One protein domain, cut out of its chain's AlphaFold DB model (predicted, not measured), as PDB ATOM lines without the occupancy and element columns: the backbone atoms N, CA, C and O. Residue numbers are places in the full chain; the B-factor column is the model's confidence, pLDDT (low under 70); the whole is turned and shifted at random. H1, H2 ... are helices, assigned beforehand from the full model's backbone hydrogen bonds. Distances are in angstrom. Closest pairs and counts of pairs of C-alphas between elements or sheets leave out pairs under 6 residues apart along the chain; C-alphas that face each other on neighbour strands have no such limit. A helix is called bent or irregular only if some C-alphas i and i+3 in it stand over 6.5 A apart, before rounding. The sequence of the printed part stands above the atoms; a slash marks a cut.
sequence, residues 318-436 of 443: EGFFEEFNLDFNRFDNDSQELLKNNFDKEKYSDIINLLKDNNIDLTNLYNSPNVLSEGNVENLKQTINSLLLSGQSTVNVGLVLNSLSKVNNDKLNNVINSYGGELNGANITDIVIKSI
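AT A GLANCE: This is residues 318 to 436 of the 443 residues of an uncharacterized protein of Mollicutes bacterium (UniProt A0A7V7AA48). The chain is wound in stacked turns, a short solenoid in which H3, H6 and H9 lie side by side in a row, H4 and H7 follow each other along a second side, and the short H5 and H8 make a third. The hairpin of H9 and H10 closes one end of the stack, and H1 and H2 lie at the other. The printed part has 119 residues with ten named helices, H1 to H10 in order, and no named strand: the class is all helix. It is compact, with a radius of gyration of the C-alphas of 14.4 A, and only just elongated, spanning 45 by 22 by 21 A.

IN THESE COORDINATES: H9, the longest helix, is residues 409 to 425, 20.4 A long; it is irregular, with C-alphas 418 and 421 9.4 A apart, and has a kink of 95 degrees near residue 419. H6 is residues 377 to 389, 18.0 A, and H3 residues 345 to 357, 17.7 A. H2 is residues 333 to 341, 12.3 A, and H10 residues 428 to 435, 10.6 A, ending at C-alpha 435 (-44.291, 8.797, 20.052). H4 is residues 362 to 367, H5 370 to 373, H7 394 to 399 and H8 401 to 404. H1, residues 318 to 322, begins at C-alpha 318 (-48.592, -22.670, 30.857).

HOW THE PARTS SIT: H9 touches H10 with residues 409 to 416 alone, a hairpin at a shallow tilt of 30 degrees, opposite ways; the closest C-alphas, of Leu 412 and Ser 435, are 4.7 A apart. H6 touches H9 at a shallow tilt of 23 degrees, the same way, closest at C-alphas Thr 383 and Asn 409, 6.1 A. H3 touches H6 at 7 degrees, a shallow tilt, the same way, closest at C-alphas Ile 351 and Val 377, 6.0 A. H6 touches H7 at a steep tilt of 58 degrees, opposite ways, closest at C-alphas Leu 388 and Thr 394, 7.1 A. H4 and H7 are close but not clearly touching, C-alphas Asn 364 and Gly 398 being 5.8 A apart. H5 touches H8, closest at C-alphas Val 371 and Asn 402, 5.7 A. H2 touches H5, closest at C-alphas Leu 339 and Ser 373, 6.3 A. H1 is close to H3 but not clearly touching it, C-alphas Phe 320 and Lys 345 being 7.8 A apart. Each O i to N i+4 pair is within hydrogen-bond range in H1, H2, H3, H6, H7 and H10; H9 has 7 of 13, H4 has 0 of 2 but 3 of 3 O i to N i+3 pairs, and H5 and H8 are too short for an i+4 pair.

THE WHOLE: The C-alphas farthest apart, of Gly 319 and Gly 421, are 44.9 A apart. The printed part has no cut and no long link; H1 to H2 is short and the others are tight. The mean pLDDT of the printed part is 87.5, and residues 420 to 425 are under 70.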
ATOM      1  N   GLU A 318     -47.260 -22.308  31.346       87.38
ATOM      2  CA  GLU A 318     -48.592 -22.670  30.857       87.38
ATOM      3  C   GLU A 318     -49.641 -22.486  31.962       87.38
ATOM      4  O   GLU A 318     -50.584 -21.713  31.774       87.38
ATOM      5  N   GLY A 319     -49.408 -23.061  33.147       85.44
ATOM      6  CA  GLY A 319     -50.267 -22.872  34.318       85.44
ATOM      7  C   GLY A 319     -50.365 -21.412  34.773       85.44
ATOM      8  O   GLY A 319     -51.429 -20.969  35.204       85.44
ATOM      9  N   PHE A 320     -49.304 -20.613  34.607       93.06
ATOM     10  CA  PHE A 320     -49.352 -19.178  34.902       93.06
ATOM     11  C   PHE A 320     -50.369 -18.424  34.031       93.06
ATOM     12  O   PHE A 320     -51.104 -17.582  34.546       93.06
ATOM     13  N   PHE A 321     -50.437 -18.691  32.723       91.69
ATOM     14  CA  PHE A 321     -51.404 -18.006  31.855       91.69
ATOM     15  C   PHE A 321     -52.849 -18.448  32.142       91.69
ATOM     16  O   PHE A 321     -53.764 -17.616  32.066       91.69
ATOM     17  N   GLU A 322     -53.058 -19.697  32.573       90.19
ATOM     18  CA  GLU A 322     -54.369 -20.193  33.005       90.19
ATOM     19  C   GLU A 322     -54.919 -19.422  34.217       90.19
ATOM     20  O   GLU A 322     -56.114 -19.114  34.245       90.19
ATOM     21  N   GLU A 323     -54.062 -18.995  35.161       90.75
ATOM     22  CA  GLU A 323     -54.460 -18.143  36.301       90.75
ATOM     23  C   GLU A 323     -55.143 -16.831  35.848       90.75
ATOM     24  O   GLU A 323     -55.971 -16.260  36.567       90.75
ATOM     25  N   PHE A 324     -54.847 -16.363  34.628       89.75
ATOM     26  CA  PHE A 324     -55.413 -15.150  34.029       89.75
ATOM     27  C   PHE A 324     -56.486 -15.419  32.961       89.75
ATOM     28  O   PHE A 324     -56.915 -14.478  32.289       89.75
ATOM     29  N   ASN A 325     -56.968 -16.662  32.831       90.94
ATOM     30  CA  ASN A 325     -57.862 -17.118  31.757       90.94
ATOM     31  C   ASN A 325     -57.281 -16.898  30.345       90.94
ATOM     32  O   ASN A 325     -58.008 -16.557  29.406       90.94
ATOM     33  N   LEU A 326     -55.967 -17.062  30.192       92.12
ATOM     34  CA  LEU A 326     -55.275 -17.041  28.907       92.12
ATOM     35  C   LEU A 326     -54.808 -18.455  28.554       92.12
ATOM     36  O   LEU A 326     -54.233 -19.150  29.380       92.12
ATOM     37  N   ASP A 327     -55.045 -18.870  27.314       90.94
ATOM     38  CA  ASP A 327     -54.584 -20.157  26.796       90.94
ATOM     39  C   ASP A 327     -53.222 -19.962  26.132       90.94
ATOM     40  O   ASP A 327     -53.123 -19.376  25.049       90.94
ATOM     41  N   PHE A 328     -52.162 -20.448  26.777       90.38
ATOM     42  CA  PHE A 328     -50.799 -20.329  26.261       90.38
ATOM     43  C   PHE A 328     -50.639 -20.941  24.856       90.38
ATOM     44  O   PHE A 328     -49.883 -20.426  24.033       90.38
ATOM     45  N   ASN A 329     -51.418 -21.974  24.524       89.50
ATOM     46  CA  ASN A 329     -51.346 -22.641  23.222       89.50
ATOM     47  C   ASN A 329     -51.929 -21.803  22.078       89.50
ATOM     48  O   ASN A 329     -51.748 -22.139  20.906       89.50
ATOM     49  N   ARG A 330     -52.632 -20.710  22.395       92.88
ATOM     50  CA  ARG A 330     -53.193 -19.789  21.403       92.88
ATOM     51  C   ARG A 330     -52.175 -18.759  20.897       92.88
ATOM     52  O   ARG A 330     -52.428 -18.137  19.865       92.88
ATOM     53  N   PHE A 331     -51.040 -18.583  21.575       92.06
ATOM     54  CA  PHE A 331     -49.903 -17.837  21.026       92.06
ATOM     55  C   PHE A 331     -49.258 -18.625  19.879       92.06
ATOM     56  O   PHE A 331     -49.267 -19.854  19.887       92.06
ATOM     57  N   ASP A 332     -48.680 -17.941  18.894       92.25
ATOM     58  CA  ASP A 332     -47.876 -18.610  17.868       92.25
ATOM     59  C   ASP A 332     -46.578 -19.192  18.460       92.25
ATOM     60  O   ASP A 332     -46.130 -18.786  19.533       92.25
ATOM     61  N   ASN A 333     -45.968 -20.151  17.760       90.75
ATOM     62  CA  ASN A 333     -44.804 -20.886  18.266       90.75
ATOM     63  C   ASN A 333     -43.619 -19.970  18.624       90.75
ATOM     64  O   ASN A 333     -42.963 -20.207  19.637       90.75
ATOM     65  N   ASP A 334     -43.366 -18.922  17.832       90.19
ATOM     66  CA  ASP A 334     -42.251 -17.997  18.072       90.19
ATOM     67  C   ASP A 334     -42.515 -17.176  19.345       90.19
ATOM     68  O   ASP A 334     -41.627 -16.958  20.172       90.19
ATOM     69  N   SER A 335     -43.767 -16.765  19.543       90.31
ATOM     70  CA  SER A 335     -44.221 -16.068  20.745       90.31
ATOM     71  C   SER A 335     -44.196 -16.949  21.991       90.31
ATOM     72  O   SER A 335     -43.805 -16.480  23.059       90.31
ATOM     73  N   GLN A 336     -44.560 -18.227  21.877       90.25
ATOM     74  CA  GLN A 336     -44.441 -19.181  22.982       90.25
ATOM     75  C   GLN A 336     -42.977 -19.350  23.415       90.25
ATOM     76  O   GLN A 336     -42.681 -19.318  24.610       90.25
ATOM     77  N   GLU A 337     -42.051 -19.469  22.461       89.31
ATOM     78  CA  GLU A 337     -40.613 -19.549  22.744       89.31
ATOM     79  C   GLU A 337     -40.091 -18.252  23.389       89.31
ATOM     80  O   GLU A 337     -39.359 -18.296  24.380       89.31
ATOM     81  N   LEU A 338     -40.521 -17.084  22.896       89.31
ATOM     82  CA  LEU A 338     -40.162 -15.782  23.463       89.31
ATOM     83  C   LEU A 338     -40.603 -15.642  24.925       89.31
ATOM     84  O   LEU A 338     -39.819 -15.173  25.756       89.31
ATOM     85  N   LEU A 339     -41.847 -16.022  25.225       90.31
ATOM     86  CA  LEU A 339     -42.429 -15.918  26.561       90.31
ATOM     87  C   LEU A 339     -41.783 -16.912  27.528       90.31
ATOM     88  O   LEU A 339     -41.493 -16.525  28.654       90.31
ATOM     89  N   LYS A 340     -41.480 -18.141  27.084       90.31
ATOM     90  CA  LYS A 340     -40.735 -19.132  27.883       90.31
ATOM     91  C   LYS A 340     -39.318 -18.647  28.206       90.31
ATOM     92  O   LYS A 340     -38.899 -18.701  29.356       90.31
ATOM     93  N   ASN A 341     -38.610 -18.087  27.225       87.62
ATOM     94  CA  ASN A 341     -37.232 -17.613  27.400       87.62
ATOM     95  C   ASN A 341     -37.104 -16.327  28.238       87.62
ATOM     96  O   ASN A 341     -36.030 -16.047  28.766       87.62
ATOM     97  N   ASN A 342     -38.165 -15.520  28.329       88.44
ATOM     98  CA  ASN A 342     -38.180 -14.251  29.067       88.44
ATOM     99  C   ASN A 342     -39.219 -14.262  30.189       88.44
ATOM    100  O   ASN A 342     -39.776 -13.205  30.510       88.44
ATOM    101  N   PHE A 343     -39.544 -15.443  30.714       90.69
ATOM    102  CA  PHE A 343     -40.575 -15.572  31.724       90.69
ATOM    103  C   PHE A 343     -40.111 -14.922  33.026       90.69
ATOM    104  O   PHE A 343     -39.047 -15.224  33.561       90.69
ATOM    105  N   ASP A 344     -40.916 -13.985  33.503       89.69
ATOM    106  CA  ASP A 344     -40.730 -13.303  34.772       89.69
ATOM    107  C   ASP A 344     -42.116 -13.193  35.397       89.69
ATOM    108  O   ASP A 344     -42.936 -12.368  34.980       89.69
ATOM    109  N   LYS A 345     -42.398 -14.082  36.356       88.56
ATOM    110  CA  LYS A 345     -43.720 -14.209  36.976       88.56
ATOM    111  C   LYS A 345     -44.213 -12.893  37.580       88.56
ATOM    112  O   LYS A 345     -45.393 -12.569  37.447       88.56
ATOM    113  N   GLU A 346     -43.333 -12.139  38.239       88.31
ATOM    114  CA  GLU A 346     -43.691 -10.869  38.880       88.31
ATOM    115  C   GLU A 346     -44.014  -9.821  37.811       88.31
ATOM    116  O   GLU A 346     -45.112  -9.262  37.791       88.31
ATOM    117  N   LYS A 347     -43.117  -9.651  36.835       91.62
ATOM    118  CA  LYS A 347     -43.301  -8.700  35.736       91.62
ATOM    119  C   LYS A 347     -44.532  -9.012  34.882       91.62
ATOM    120  O   LYS A 347     -45.270  -8.100  34.515       91.62
ATOM    121  N   TYR A 348     -44.756 -10.275  34.525       94.06
ATOM    122  CA  TYR A 348     -45.876 -10.664  33.663       94.06
ATOM    123  C   TYR A 348     -47.197 -10.477  34.404       94.06
ATOM    124  O   TYR A 348     -48.143  -9.951  33.821       94.06
ATOM    125  N   SER A 349     -47.244 -10.829  35.695       92.75
ATOM    126  CA  SER A 349     -48.411 -10.587  36.546       92.75
ATOM    127  C   SER A 349     -48.735  -9.095  36.609       92.75
ATOM    128  O   SER A 349     -49.883  -8.707  36.394       92.75
ATOM    129  N   ASP A 350     -47.732  -8.238  36.803       93.69
ATOM    130  CA  ASP A 350     -47.918  -6.787  36.837       93.69
ATOM    131  C   ASP A 350     -48.464  -6.230  35.516       93.69
ATOM    132  O   ASP A 350     -49.367  -5.390  35.525       93.69
ATOM    133  N   ILE A 351     -47.964  -6.703  34.368       93.06
ATOM    134  CA  ILE A 351     -48.430  -6.244  33.050       93.06
ATOM    135  C   ILE A 351     -49.846  -6.754  32.762       93.06
ATOM    136  O   ILE A 351     -50.688  -5.980  32.307       93.06
ATOM    137  N   ILE A 352     -50.149  -8.021  33.049       94.12
ATOM    138  CA  ILE A 352     -51.490  -8.579  32.825       94.12
ATOM    139  C   ILE A 352     -52.512  -7.902  33.750       94.12
ATOM    140  O   ILE A 352     -53.589  -7.505  33.293       94.12
ATOM    141  N   ASN A 353     -52.167  -7.683  35.023       93.44
ATOM    142  CA  ASN A 353     -53.008  -6.938  35.959       93.44
ATOM    143  C   ASN A 353     -53.189  -5.480  35.528       93.44
ATOM    144  O   ASN A 353     -54.305  -4.975  35.602       93.44
ATOM    145  N   LEU A 354     -52.150  -4.823  35.000       92.75
ATOM    146  CA  LEU A 354     -52.255  -3.471  34.446       92.75
ATOM    147  C   LEU A 354     -53.284  -3.397  33.309       92.75
ATOM    148  O   LEU A 354     -54.078  -2.456  33.270       92.75
ATOM    149  N   LEU A 355     -53.292  -4.366  32.389       92.69
ATOM    150  CA  LEU A 355     -54.271  -4.411  31.296       92.69
ATOM    151  C   LEU A 355     -55.686  -4.670  31.820       92.69
ATOM    152  O   LEU A 355     -56.623  -3.962  31.445       92.69
ATOM    153  N   LYS A 356     -55.823  -5.628  32.743       93.06
ATOM    154  CA  LYS A 356     -57.094  -5.981  33.384       93.06
ATOM    155  C   LYS A 356     -57.692  -4.809  34.165       93.06
ATOM    156  O   LYS A 356     -58.873  -4.519  34.011       93.06
ATOM    157  N   ASP A 357     -56.885  -4.108  34.961       93.12
ATOM    158  CA  ASP A 357     -57.319  -2.958  35.762       93.12
ATOM    159  C   ASP A 357     -57.742  -1.759  34.900       93.12
ATOM    160  O   ASP A 357     -58.564  -0.953  35.334       93.12
ATOM    161  N   ASN A 358     -57.226  -1.656  33.670       90.81
ATOM    162  CA  ASN A 358     -57.609  -0.630  32.697       90.81
ATOM    163  C   ASN A 358     -58.715  -1.082  31.724       90.81
ATOM    164  O   ASN A 358     -58.990  -0.375  30.756       90.81
ATOM    165  N   ASN A 359     -59.360  -2.234  31.958       91.94
ATOM    166  CA  ASN A 359     -60.391  -2.809  31.081       91.94
ATOM    167  C   ASN A 359     -59.935  -2.982  29.615       91.94
ATOM    168  O   ASN A 359     -60.723  -2.797  28.682       91.94
ATOM    169  N   ILE A 360     -58.657  -3.306  29.403       92.50
ATOM    170  CA  ILE A 360     -58.120  -3.674  28.091       92.50
ATOM    171  C   ILE A 360     -58.281  -5.186  27.930       92.50
ATOM    172  O   ILE A 360     -57.879  -5.953  28.803       92.50
ATOM    173  N   ASP A 361     -58.867  -5.617  26.812       91.69
ATOM    174  CA  ASP A 361     -59.090  -7.037  26.538       91.69
ATOM    175  C   ASP A 361     -57.753  -7.796  26.450       91.69
ATOM    176  O   ASP A 361     -56.898  -7.488  25.612       91.69
ATOM    177  N   LEU A 362     -57.588  -8.798  27.320       92.00
ATOM    178  CA  LEU A 362     -56.386  -9.624  27.411       92.00
ATOM    179  C   LEU A 362     -56.176 -10.480  26.157       92.00
ATOM    180  O   LEU A 362     -55.045 -10.872  25.884       92.00
ATOM    181  N   THR A 363     -57.211 -10.721  25.342       90.75
ATOM    182  CA  THR A 363     -57.046 -11.440  24.067       90.75
ATOM    183  C   THR A 363     -56.129 -10.704  23.083       90.75
ATOM    184  O   THR A 363     -55.546 -11.330  22.197       90.75
ATOM    185  N   ASN A 364     -55.906  -9.397  23.267       90.88
ATOM    186  CA  ASN A 364     -54.931  -8.635  22.485       90.88
ATOM    187  C   ASN A 364     -53.481  -9.094  22.715       90.88
ATOM    188  O   ASN A 364     -52.626  -8.845  21.861       90.88
ATOM    189  N   LEU A 365     -53.197  -9.786  23.829       92.06
ATOM    190  CA  LEU A 365     -51.873 -10.343  24.120       92.06
ATOM    191  C   LEU A 365     -51.458 -11.394  23.095       92.06
ATOM    192  O   LEU A 365     -50.288 -11.406  22.723       92.06
ATOM    193  N   TYR A 366     -52.396 -12.180  22.553       91.62
ATOM    194  CA  TYR A 366     -52.093 -13.171  21.511       91.62
ATOM    195  C   TYR A 366     -51.464 -12.541  20.262       91.62
ATOM    196  O   TYR A 366     -50.658 -13.175  19.594       91.62
ATOM    197  N   ASN A 367     -51.791 -11.277  19.974       88.50
ATOM    198  CA  ASN A 367     -51.219 -10.523  18.856       88.50
ATOM    199  C   ASN A 367     -50.076  -9.582  19.284       88.50
ATOM    200  O   ASN A 367     -49.473  -8.917  18.441       88.50
ATOM    201  N   SER A 368     -49.808  -9.469  20.589       90.12
ATOM    202  CA  SER A 368     -48.871  -8.500  21.174       90.12
ATOM    203  C   SER A 368     -47.977  -9.079  22.289       90.12
ATOM    204  O   SER A 368     -47.808  -8.422  23.316       90.12
ATOM    205  N   PRO A 369     -47.361 -10.264  22.131       88.62
ATOM    206  CA  PRO A 369     -46.619 -10.927  23.214       88.62
ATOM    207  C   PRO A 369     -45.370 -10.155  23.656       88.62
ATOM    208  O   PRO A 369     -44.975 -10.226  24.819       88.62
ATOM    209  N   ASN A 370     -44.807  -9.324  22.770       87.75
ATOM    210  CA  ASN A 370     -43.671  -8.449  23.083       87.75
ATOM    211  C   ASN A 370     -43.959  -7.473  24.229       87.75
ATOM    212  O   ASN A 370     -43.031  -6.967  24.857       87.75
ATOM    213  N   VAL A 371     -45.233  -7.185  24.515       89.62
ATOM    214  CA  VAL A 371     -45.578  -6.326  25.648       89.62
ATOM    215  C   VAL A 371     -45.160  -6.958  26.977       89.62
ATOM    216  O   VAL A 371     -44.758  -6.226  27.872       89.62
ATOM    217  N   LEU A 372     -45.190  -8.290  27.093       89.44
ATOM    218  CA  LEU A 372     -44.797  -9.016  28.302       89.44
ATOM    219  C   LEU A 372     -43.272  -9.155  28.390       89.44
ATOM    220  O   LEU A 372     -42.663  -8.839  29.415       89.44
ATOM    221  N   SER A 373     -42.634  -9.553  27.288       84.94
ATOM    222  CA  SER A 373     -41.190  -9.801  27.252       84.94
ATOM    223  C   SER A 373     -40.363  -8.508  27.237       84.94
ATOM    224  O   SER A 373     -39.481  -8.335  28.078       84.94
ATOM    225  N   GLU A 374     -40.671  -7.555  26.355       83.50
ATOM    226  CA  GLU A 374     -39.900  -6.313  26.163       83.50
ATOM    227  C   GLU A 374     -40.449  -5.127  26.969       83.50
ATOM    228  O   GLU A 374     -39.740  -4.147  27.206       83.50
ATOM    229  N   GLY A 375     -41.711  -5.185  27.397       81.06
ATOM    230  CA  GLY A 375     -42.364  -4.077  28.084       81.06
ATOM    231  C   GLY A 375     -41.745  -3.760  29.441       81.06
ATOM    232  O   GLY A 375     -41.380  -4.645  30.209       81.06
ATOM    233  N   ASN A 376     -41.652  -2.473  29.764       87.31
ATOM    234  CA  ASN A 376     -41.367  -2.015  31.117       87.31
ATOM    235  C   ASN A 376     -42.692  -1.642  31.796       87.31
ATOM    236  O   ASN A 376     -43.431  -0.819  31.255       87.31
ATOM    237  N   VAL A 377     -42.977  -2.228  32.966       87.75
ATOM    238  CA  VAL A 377     -44.248  -2.058  33.699       87.75
ATOM    239  C   VAL A 377     -44.585  -0.581  33.921       87.75
ATOM    240  O   VAL A 377     -45.688  -0.138  33.606       87.75
ATOM    241  N   GLU A 378     -43.624   0.204  34.413       87.62
ATOM    242  CA  GLU A 378     -43.832   1.621  34.728       87.62
ATOM    243  C   GLU A 378     -44.024   2.455  33.453       87.62
ATOM    244  O   GLU A 378     -44.918   3.301  33.393       87.62
ATOM    245  N   ASN A 379     -43.246   2.174  32.400       87.75
ATOM    246  CA  ASN A 379     -43.397   2.855  31.112       87.75
ATOM    247  C   ASN A 379     -44.773   2.580  30.492       87.75
ATOM    248  O   ASN A 379     -45.459   3.520  30.097       87.75
ATOM    249  N   LEU A 380     -45.194   1.309  30.465       91.25
ATOM    250  CA  LEU A 380     -46.491   0.881  29.938       91.25
ATOM    251  C   LEU A 380     -47.648   1.492  30.723       91.25
ATOM    252  O   LEU A 380     -48.601   1.981  30.121       91.25
ATOM    253  N   LYS A 381     -47.551   1.522  32.056       91.38
ATOM    254  CA  LYS A 381     -48.556   2.145  32.922       91.38
ATOM    255  C   LYS A 381     -48.737   3.621  32.595       91.38
ATOM    256  O   LYS A 381     -49.865   4.083  32.446       91.38
ATOM    257  N   GLN A 382     -47.638   4.357  32.456       90.31
ATOM    258  CA  GLN A 382     -47.677   5.767  32.074       90.31
ATOM    259  C   GLN A 382     -48.247   5.958  30.662       90.31
ATOM    260  O   GLN A 382     -49.146   6.776  30.485       90.31
ATOM    261  N   THR A 383     -47.801   5.167  29.680       90.69
ATOM    262  CA  THR A 383     -48.294   5.227  28.296       90.69
ATOM    263  C   THR A 383     -49.800   4.960  28.209       90.69
ATOM    264  O   THR A 383     -50.528   5.752  27.610       90.69
ATOM    265  N   ILE A 384     -50.284   3.873  28.822       92.06
ATOM    266  CA  ILE A 384     -51.705   3.493  28.818       92.06
ATOM    267  C   ILE A 384     -52.542   4.583  29.491       92.06
ATOM    268  O   ILE A 384     -53.526   5.037  28.910       92.06
ATOM    269  N   ASN A 385     -52.120   5.067  30.661       90.44
ATOM    270  CA  ASN A 385     -52.836   6.129  31.366       90.44
ATOM    271  C   ASN A 385     -52.896   7.422  30.546       90.44
ATOM    272  O   ASN A 385     -53.962   8.023  30.454       90.44
ATOM    273  N   SER A 386     -51.791   7.843  29.919       87.00
ATOM    274  CA  SER A 386     -51.780   9.031  29.059       87.00
ATOM    275  C   SER A 386     -52.741   8.888  27.876       87.00
ATOM    276  O   SER A 386     -53.471   9.828  27.573       87.00
ATOM    277  N   LEU A 387     -52.793   7.716  27.234       87.88
ATOM    278  CA  LEU A 387     -53.714   7.460  26.122       87.88
ATOM    279  C   LEU A 387     -55.180   7.485  26.581       87.88
ATOM    280  O   LEU A 387     -56.000   8.164  25.962       87.88
ATOM    281  N   LEU A 388     -55.510   6.822  27.690       89.38
ATOM    282  CA  LEU A 388     -56.879   6.790  28.217       89.38
ATOM    283  C   LEU A 388     -57.341   8.168  28.715       89.38
ATOM    284  O   LEU A 388     -58.448   8.595  28.397       89.38
ATOM    285  N   LEU A 389     -56.483   8.913  29.422       86.06
ATOM    286  CA  LEU A 389     -56.772  10.291  29.851       86.06
ATOM    287  C   LEU A 389     -56.926  11.252  28.673       86.06
ATOM    288  O   LEU A 389     -57.643  12.244  28.780       86.06
ATOM    289  N   SER A 390     -56.277  10.954  27.546       81.81
ATOM    290  CA  SER A 390     -56.444  11.709  26.307       81.81
ATOM    291  C   SER A 390     -57.755  11.393  25.566       81.81
ATOM    292  O   SER A 390     -58.031  12.003  24.540       81.81
ATOM    293  N   GLY A 391     -58.578  10.476  26.092       81.38
ATOM    294  CA  GLY A 391     -59.896  10.136  25.553       81.38
ATOM    295  C   GLY A 391     -59.898   8.999  24.531       81.38
ATOM    296  O   GLY A 391     -60.901   8.791  23.849       81.38
ATOM    297  N   GLN A 392     -58.800   8.242  24.419       87.25
ATOM    298  CA  GLN A 392     -58.763   7.018  23.617       87.25
ATOM    299  C   GLN A 392     -59.524   5.885  24.311       87.25
ATOM    300  O   GLN A 392     -59.460   5.729  25.530       87.25
ATOM    301  N   SER A 393     -60.230   5.066  23.529       89.19
ATOM    302  CA  SER A 393     -60.952   3.905  24.057       89.19
ATOM    303  C   SER A 393     -59.995   2.769  24.432       89.19
ATOM    304  O   SER A 393     -58.915   2.621  23.855       89.19
ATOM    305  N   THR A 394     -60.412   1.907  25.358       90.44
ATOM    306  CA  THR A 394     -59.642   0.708  25.735       90.44
ATOM    307  C   THR A 394     -59.461  -0.255  24.558       90.44
ATOM    308  O   THR A 394     -58.418  -0.895  24.441       90.44
ATOM    309  N   VAL A 395     -60.432  -0.290  23.635       89.50
ATOM    310  CA  VAL A 395     -60.354  -1.028  22.365       89.50
ATOM    311  C   VAL A 395     -59.216  -0.487  21.501       89.50
ATOM    312  O   VAL A 395     -58.375  -1.258  21.044       89.50
ATOM    313  N   ASN A 396     -59.137   0.836  21.326       88.25
ATOM    314  CA  ASN A 396     -58.068   1.468  20.555       88.25
ATOM    315  C   ASN A 396     -56.695   1.163  21.164       88.25
ATOM    316  O   ASN A 396     -55.778   0.794  20.435       88.25
ATOM    317  N   VAL A 397     -56.556   1.281  22.490       90.25
ATOM    318  CA  VAL A 397     -55.297   0.983  23.198       90.25
ATOM    319  C   VAL A 397     -54.891  -0.486  23.021       90.25
ATOM    320  O   VAL A 397     -53.717  -0.765  22.780       90.25
ATOM    321  N   GLY A 398     -55.852  -1.415  23.055       89.12
ATOM    322  CA  GLY A 398     -55.616  -2.836  22.786       89.12
ATOM    323  C   GLY A 398     -55.041  -3.108  21.390       89.12
ATOM    324  O   GLY A 398     -54.121  -3.913  21.258       89.12
ATOM    325  N   LEU A 399     -55.496  -2.382  20.360       88.38
ATOM    326  CA  LEU A 399     -55.018  -2.550  18.978       88.38
ATOM    327  C   LEU A 399     -53.541  -2.176  18.783       88.38
ATOM    328  O   LEU A 399     -52.882  -2.700  17.888       88.38
ATOM    329  N   VAL A 400     -53.013  -1.265  19.601       90.62
ATOM    330  CA  VAL A 400     -51.627  -0.769  19.503       90.62
ATOM    331  C   VAL A 400     -50.698  -1.365  20.560       90.62
ATOM    332  O   VAL A 400     -49.540  -0.951  20.652       90.62
ATOM    333  N   LEU A 401     -51.172  -2.350  21.331       90.31
ATOM    334  CA  LEU A 401     -50.490  -2.913  22.499       90.31
ATOM    335  C   LEU A 401     -49.049  -3.360  22.201       90.31
ATOM    336  O   LEU A 401     -48.130  -3.020  22.946       90.31
ATOM    337  N   ASN A 402     -48.826  -4.015  21.057       87.69
ATOM    338  CA  ASN A 402     -47.503  -4.470  20.611       87.69
ATOM    339  C   ASN A 402     -46.474  -3.334  20.441       87.69
ATOM    340  O   ASN A 402     -45.269  -3.559  20.493       87.69
ATOM    341  N   SER A 403     -46.938  -2.105  20.204       88.19
ATOM    342  CA  SER A 403     -46.076  -0.937  19.990       88.19
ATOM    343  C   SER A 403     -45.829  -0.133  21.267       88.19
ATOM    344  O   SER A 403     -44.892   0.664  21.304       88.19
ATOM    345  N   LEU A 404     -46.634  -0.334  22.318       89.00
ATOM    346  CA  LEU A 404     -46.563   0.464  23.546       89.00
ATOM    347  C   LEU A 404     -45.254   0.257  24.311       89.00
ATOM    348  O   LEU A 404     -44.765   1.192  24.940       89.00
ATOM    349  N   SER A 405     -44.629  -0.921  24.200       85.69
ATOM    350  CA  SER A 405     -43.313  -1.188  24.796       85.69
ATOM    351  C   SER A 405     -42.206  -0.271  24.251       85.69
ATOM    352  O   SER A 405     -41.194  -0.076  24.918       85.69
ATOM    353  N   LYS A 406     -42.412   0.333  23.071       87.00
ATOM    354  CA  LYS A 406     -41.435   1.169  22.348       87.00
ATOM    355  C   LYS A 406     -41.751   2.666  22.411       87.00
ATOM    356  O   LYS A 406     -41.049   3.472  21.797       87.00
ATOM    357  N   VAL A 407     -42.819   3.051  23.110       88.44
ATOM    358  CA  VAL A 407     -43.247   4.449  23.229       88.44
ATOM    359  C   VAL A 407     -42.368   5.190  24.232       88.44
ATOM    360  O   VAL A 407     -42.134   4.719  25.344       88.44
ATOM    361  N   ASN A 408     -41.916   6.385  23.844       88.31
ATOM    362  CA  ASN A 408     -41.285   7.339  24.747       88.31
ATOM    363  C   ASN A 408     -42.367   8.276  25.317       88.31
ATOM    364  O   ASN A 408     -43.004   9.025  24.570       88.31
ATOM    365  N   ASN A 409     -42.561   8.247  26.639       86.12
ATOM    366  CA  ASN A 409     -43.622   9.001  27.314       86.12
ATOM    367  C   ASN A 409     -43.493  10.528  27.173       86.12
ATOM    368  O   ASN A 409     -44.510  11.216  27.065       86.12
ATOM    369  N   ASP A 410     -42.277  11.075  27.100       82.44
ATOM    370  CA  ASP A 410     -42.078  12.517  26.897       82.44
ATOM    371  C   ASP A 410     -42.557  12.942  25.503       82.44
ATOM    372  O   ASP A 410     -43.216  13.972  25.334       82.44
ATOM    373  N   LYS A 411     -42.267  12.126  24.482       85.88
ATOM    374  CA  LYS A 411     -42.773  12.349  23.120       85.88
ATOM    375  C   LYS A 411     -44.279  12.154  23.046       85.88
ATOM    376  O   LYS A 411     -44.944  12.985  22.432       85.88
ATOM    377  N   LEU A 412     -44.812  11.129  23.707       87.81
ATOM    378  CA  LEU A 412     -46.247  10.867  23.765       87.81
ATOM    379  C   LEU A 412     -47.024  12.069  24.288       87.81
ATOM    380  O   LEU A 412     -47.959  12.521  23.634       87.81
ATOM    381  N   ASN A 413     -46.594  12.641  25.410       85.44
ATOM    382  CA  ASN A 413     -47.259  13.805  25.988       85.44
ATOM    383  C   ASN A 413     -47.208  15.019  25.044       85.44
ATOM    384  O   ASN A 413     -48.198  15.733  24.898       85.44
ATOM    385  N   ASN A 414     -46.093  15.231  24.337       83.88
ATOM    386  CA  ASN A 414     -45.989  16.291  23.328       83.88
ATOM    387  C   ASN A 414     -46.922  16.059  22.130       83.88
ATOM    388  O   ASN A 414     -47.552  17.000  21.650       83.88
ATOM    389  N   VAL A 415     -47.021  14.814  21.655       85.12
ATOM    390  CA  VAL A 415     -47.913  14.438  20.554       85.12
ATOM    391  C   VAL A 415     -49.366  14.621  20.978       85.12
ATOM    392  O   VAL A 415     -50.108  15.280  20.257       85.12
ATOM    393  N   ILE A 416     -49.755  14.141  22.159       85.50
ATOM    394  CA  ILE A 416     -51.094  14.329  22.732       85.50
ATOM    395  C   ILE A 416     -51.437  15.826  22.797       85.50
ATOM    396  O   ILE A 416     -52.431  16.262  22.219       85.50
ATOM    397  N   ASN A 417     -50.557  16.652  23.365       82.06
ATOM    398  CA  ASN A 417     -50.771  18.102  23.439       82.06
ATOM    399  C   ASN A 417     -50.906  18.771  22.060       82.06
ATOM    400  O   ASN A 417     -51.574  19.798  21.945       82.06
ATOM    401  N   SER A 418     -50.304  18.203  21.009       82.31
ATOM    402  CA  SER A 418     -50.398  18.755  19.653       82.31
ATOM    403  C   SER A 418     -51.770  18.562  18.996       82.31
ATOM    404  O   SER A 418     -52.110  19.336  18.105       82.31
ATOM    405  N   TYR A 419     -52.564  17.579  19.441       76.44
ATOM    406  CA  TYR A 419     -53.903  17.308  18.897       76.44
ATOM    407  C   TYR A 419     -55.017  18.135  19.566       76.44
ATOM    408  O   TYR A 419     -56.115  18.235  19.020       76.44
ATOM    409  N   GLY A 420     -54.753  18.777  20.711       69.69
ATOM    410  CA  GLY A 420     -55.714  19.671  21.367       69.69
ATOM    411  C   GLY A 420     -57.068  19.002  21.662       69.69
ATOM    412  O   GLY A 420     -57.114  17.904  22.205       69.69
ATOM    413  N   GLY A 421     -58.174  19.673  21.314       60.91
ATOM    414  CA  GLY A 421     -59.544  19.206  21.581       60.91
ATOM    415  C   GLY A 421     -60.088  18.126  20.632       60.91
ATOM    416  O   GLY A 421     -61.193  17.645  20.853       60.91
ATOM    417  N   GLU A 422     -59.345  17.729  19.592       63.44
ATOM    418  CA  GLU A 422     -59.779  16.730  18.591       63.44
ATOM    419  C   GLU A 422     -59.261  15.307  18.889       63.44
ATOM    420  O   GLU A 422     -59.360  14.396  18.067       63.44
ATOM    421  N   LEU A 423     -58.702  15.091  20.081       68.62
ATOM    422  CA  LEU A 423     -57.928  13.893  20.415       68.62
ATOM    423  C   LEU A 423     -58.762  12.608  20.515       68.62
ATOM    424  O   LEU A 423     -58.265  11.532  20.187       68.62
ATOM    425  N   ASN A 424     -60.044  12.723  20.859       65.81
ATOM    426  CA  ASN A 424     -60.963  11.585  20.969       65.81
ATOM    427  C   ASN A 424     -61.220  10.899  19.611       65.81
ATOM    428  O   ASN A 424     -61.548   9.717  19.570       65.81
ATOM    429  N   GLY A 425     -61.072  11.635  18.500       65.56
ATOM    430  CA  GLY A 425     -61.227  11.121  17.133       65.56
ATOM    431  C   GLY A 425     -59.902  10.868  16.408       65.56
ATOM    432  O   GLY A 425     -59.904  10.436  15.254       65.56
ATOM    433  N   ALA A 426     -58.769  11.153  17.053       77.12
ATOM    434  CA  ALA A 426     -57.457  10.992  16.447       77.12
ATOM    435  C   ALA A 426     -57.079   9.507  16.338       77.12
ATOM    436  O   ALA A 426     -57.324   8.710  17.247       77.12
ATOM    437  N   ASN A 427     -56.447   9.139  15.219       84.12
ATOM    438  CA  ASN A 427     -55.989   7.776  14.976       84.12
ATOM    439  C   ASN A 427     -54.897   7.398  15.991       84.12
ATOM    440  O   ASN A 427     -53.787   7.937  15.950       84.12
ATOM    441  N   ILE A 428     -55.202   6.450  16.881       85.31
ATOM    442  CA  ILE A 428     -54.283   6.023  17.939       85.31
ATOM    443  C   ILE A 428     -52.952   5.502  17.388       85.31
ATOM    444  O   ILE A 428     -51.901   5.741  17.979       85.31
ATOM    445  N   THR A 429     -52.975   4.865  16.219       86.00
ATOM    446  CA  THR A 429     -51.771   4.362  15.558       86.00
ATOM    447  C   THR A 429     -50.836   5.511  15.191       86.00
ATOM    448  O   THR A 429     -49.630   5.411  15.408       86.00
ATOM    449  N   ASP A 430     -51.370   6.646  14.728       85.19
ATOM    450  CA  ASP A 430     -50.563   7.831  14.419       85.19
ATOM    451  C   ASP A 430     -49.989   8.475  15.682       85.19
ATOM    452  O   ASP A 430     -48.847   8.945  15.672       85.19
ATOM    453  N   ILE A 431     -50.763   8.501  16.773       85.69
ATOM    454  CA  ILE A 431     -50.302   8.999  18.076       85.69
ATOM    455  C   ILE A 431     -49.130   8.144  18.563       85.69
ATOM    456  O   ILE A 431     -48.065   8.678  18.875       85.69
ATOM    457  N   VAL A 432     -49.291   6.820  18.568       87.88
ATOM    458  CA  VAL A 432     -48.269   5.877  19.032       87.88
ATOM    459  C   VAL A 432     -47.024   5.935  18.148       87.88
ATOM    460  O   VAL A 432     -45.930   6.123  18.673       87.88
ATOM    461  N   ILE A 433     -47.154   5.891  16.817       86.81
ATOM    462  CA  ILE A 433     -46.003   5.926  15.895       86.81
ATOM    463  C   ILE A 433     -45.190   7.218  16.036       86.81
ATOM    464  O   ILE A 433     -43.960   7.168  16.043       86.81
ATOM    465  N   LYS A 434     -45.842   8.381  16.177       85.00
ATOM    466  CA  LYS A 434     -45.141   9.663  16.397       85.00
ATOM    467  C   LYS A 434     -44.422   9.722  17.750       85.00
ATOM    468  O   LYS A 434     -43.521  10.544  17.922       85.00
ATOM    469  N   SER A 435     -44.808   8.855  18.684       86.81
ATOM    470  CA  SER A 435     -44.291   8.797  20.052       86.81
ATOM    471  C   SER A 435     -43.197   7.744  20.246       86.81
ATOM    472  O   SER A 435     -42.496   7.766  21.257       86.81
ATOM    473  N   ILE A 436     -43.002   6.847  19.276       87.94
ATOM    474  CA  ILE A 436     -41.878   5.906  19.252       87.94
ATOM    475  C   ILE A 436     -40.592   6.666  18.901       87.94
ATOM    476  O   ILE A 436     -40.566   7.559  18.045       87.94
TER     477      ILE A 436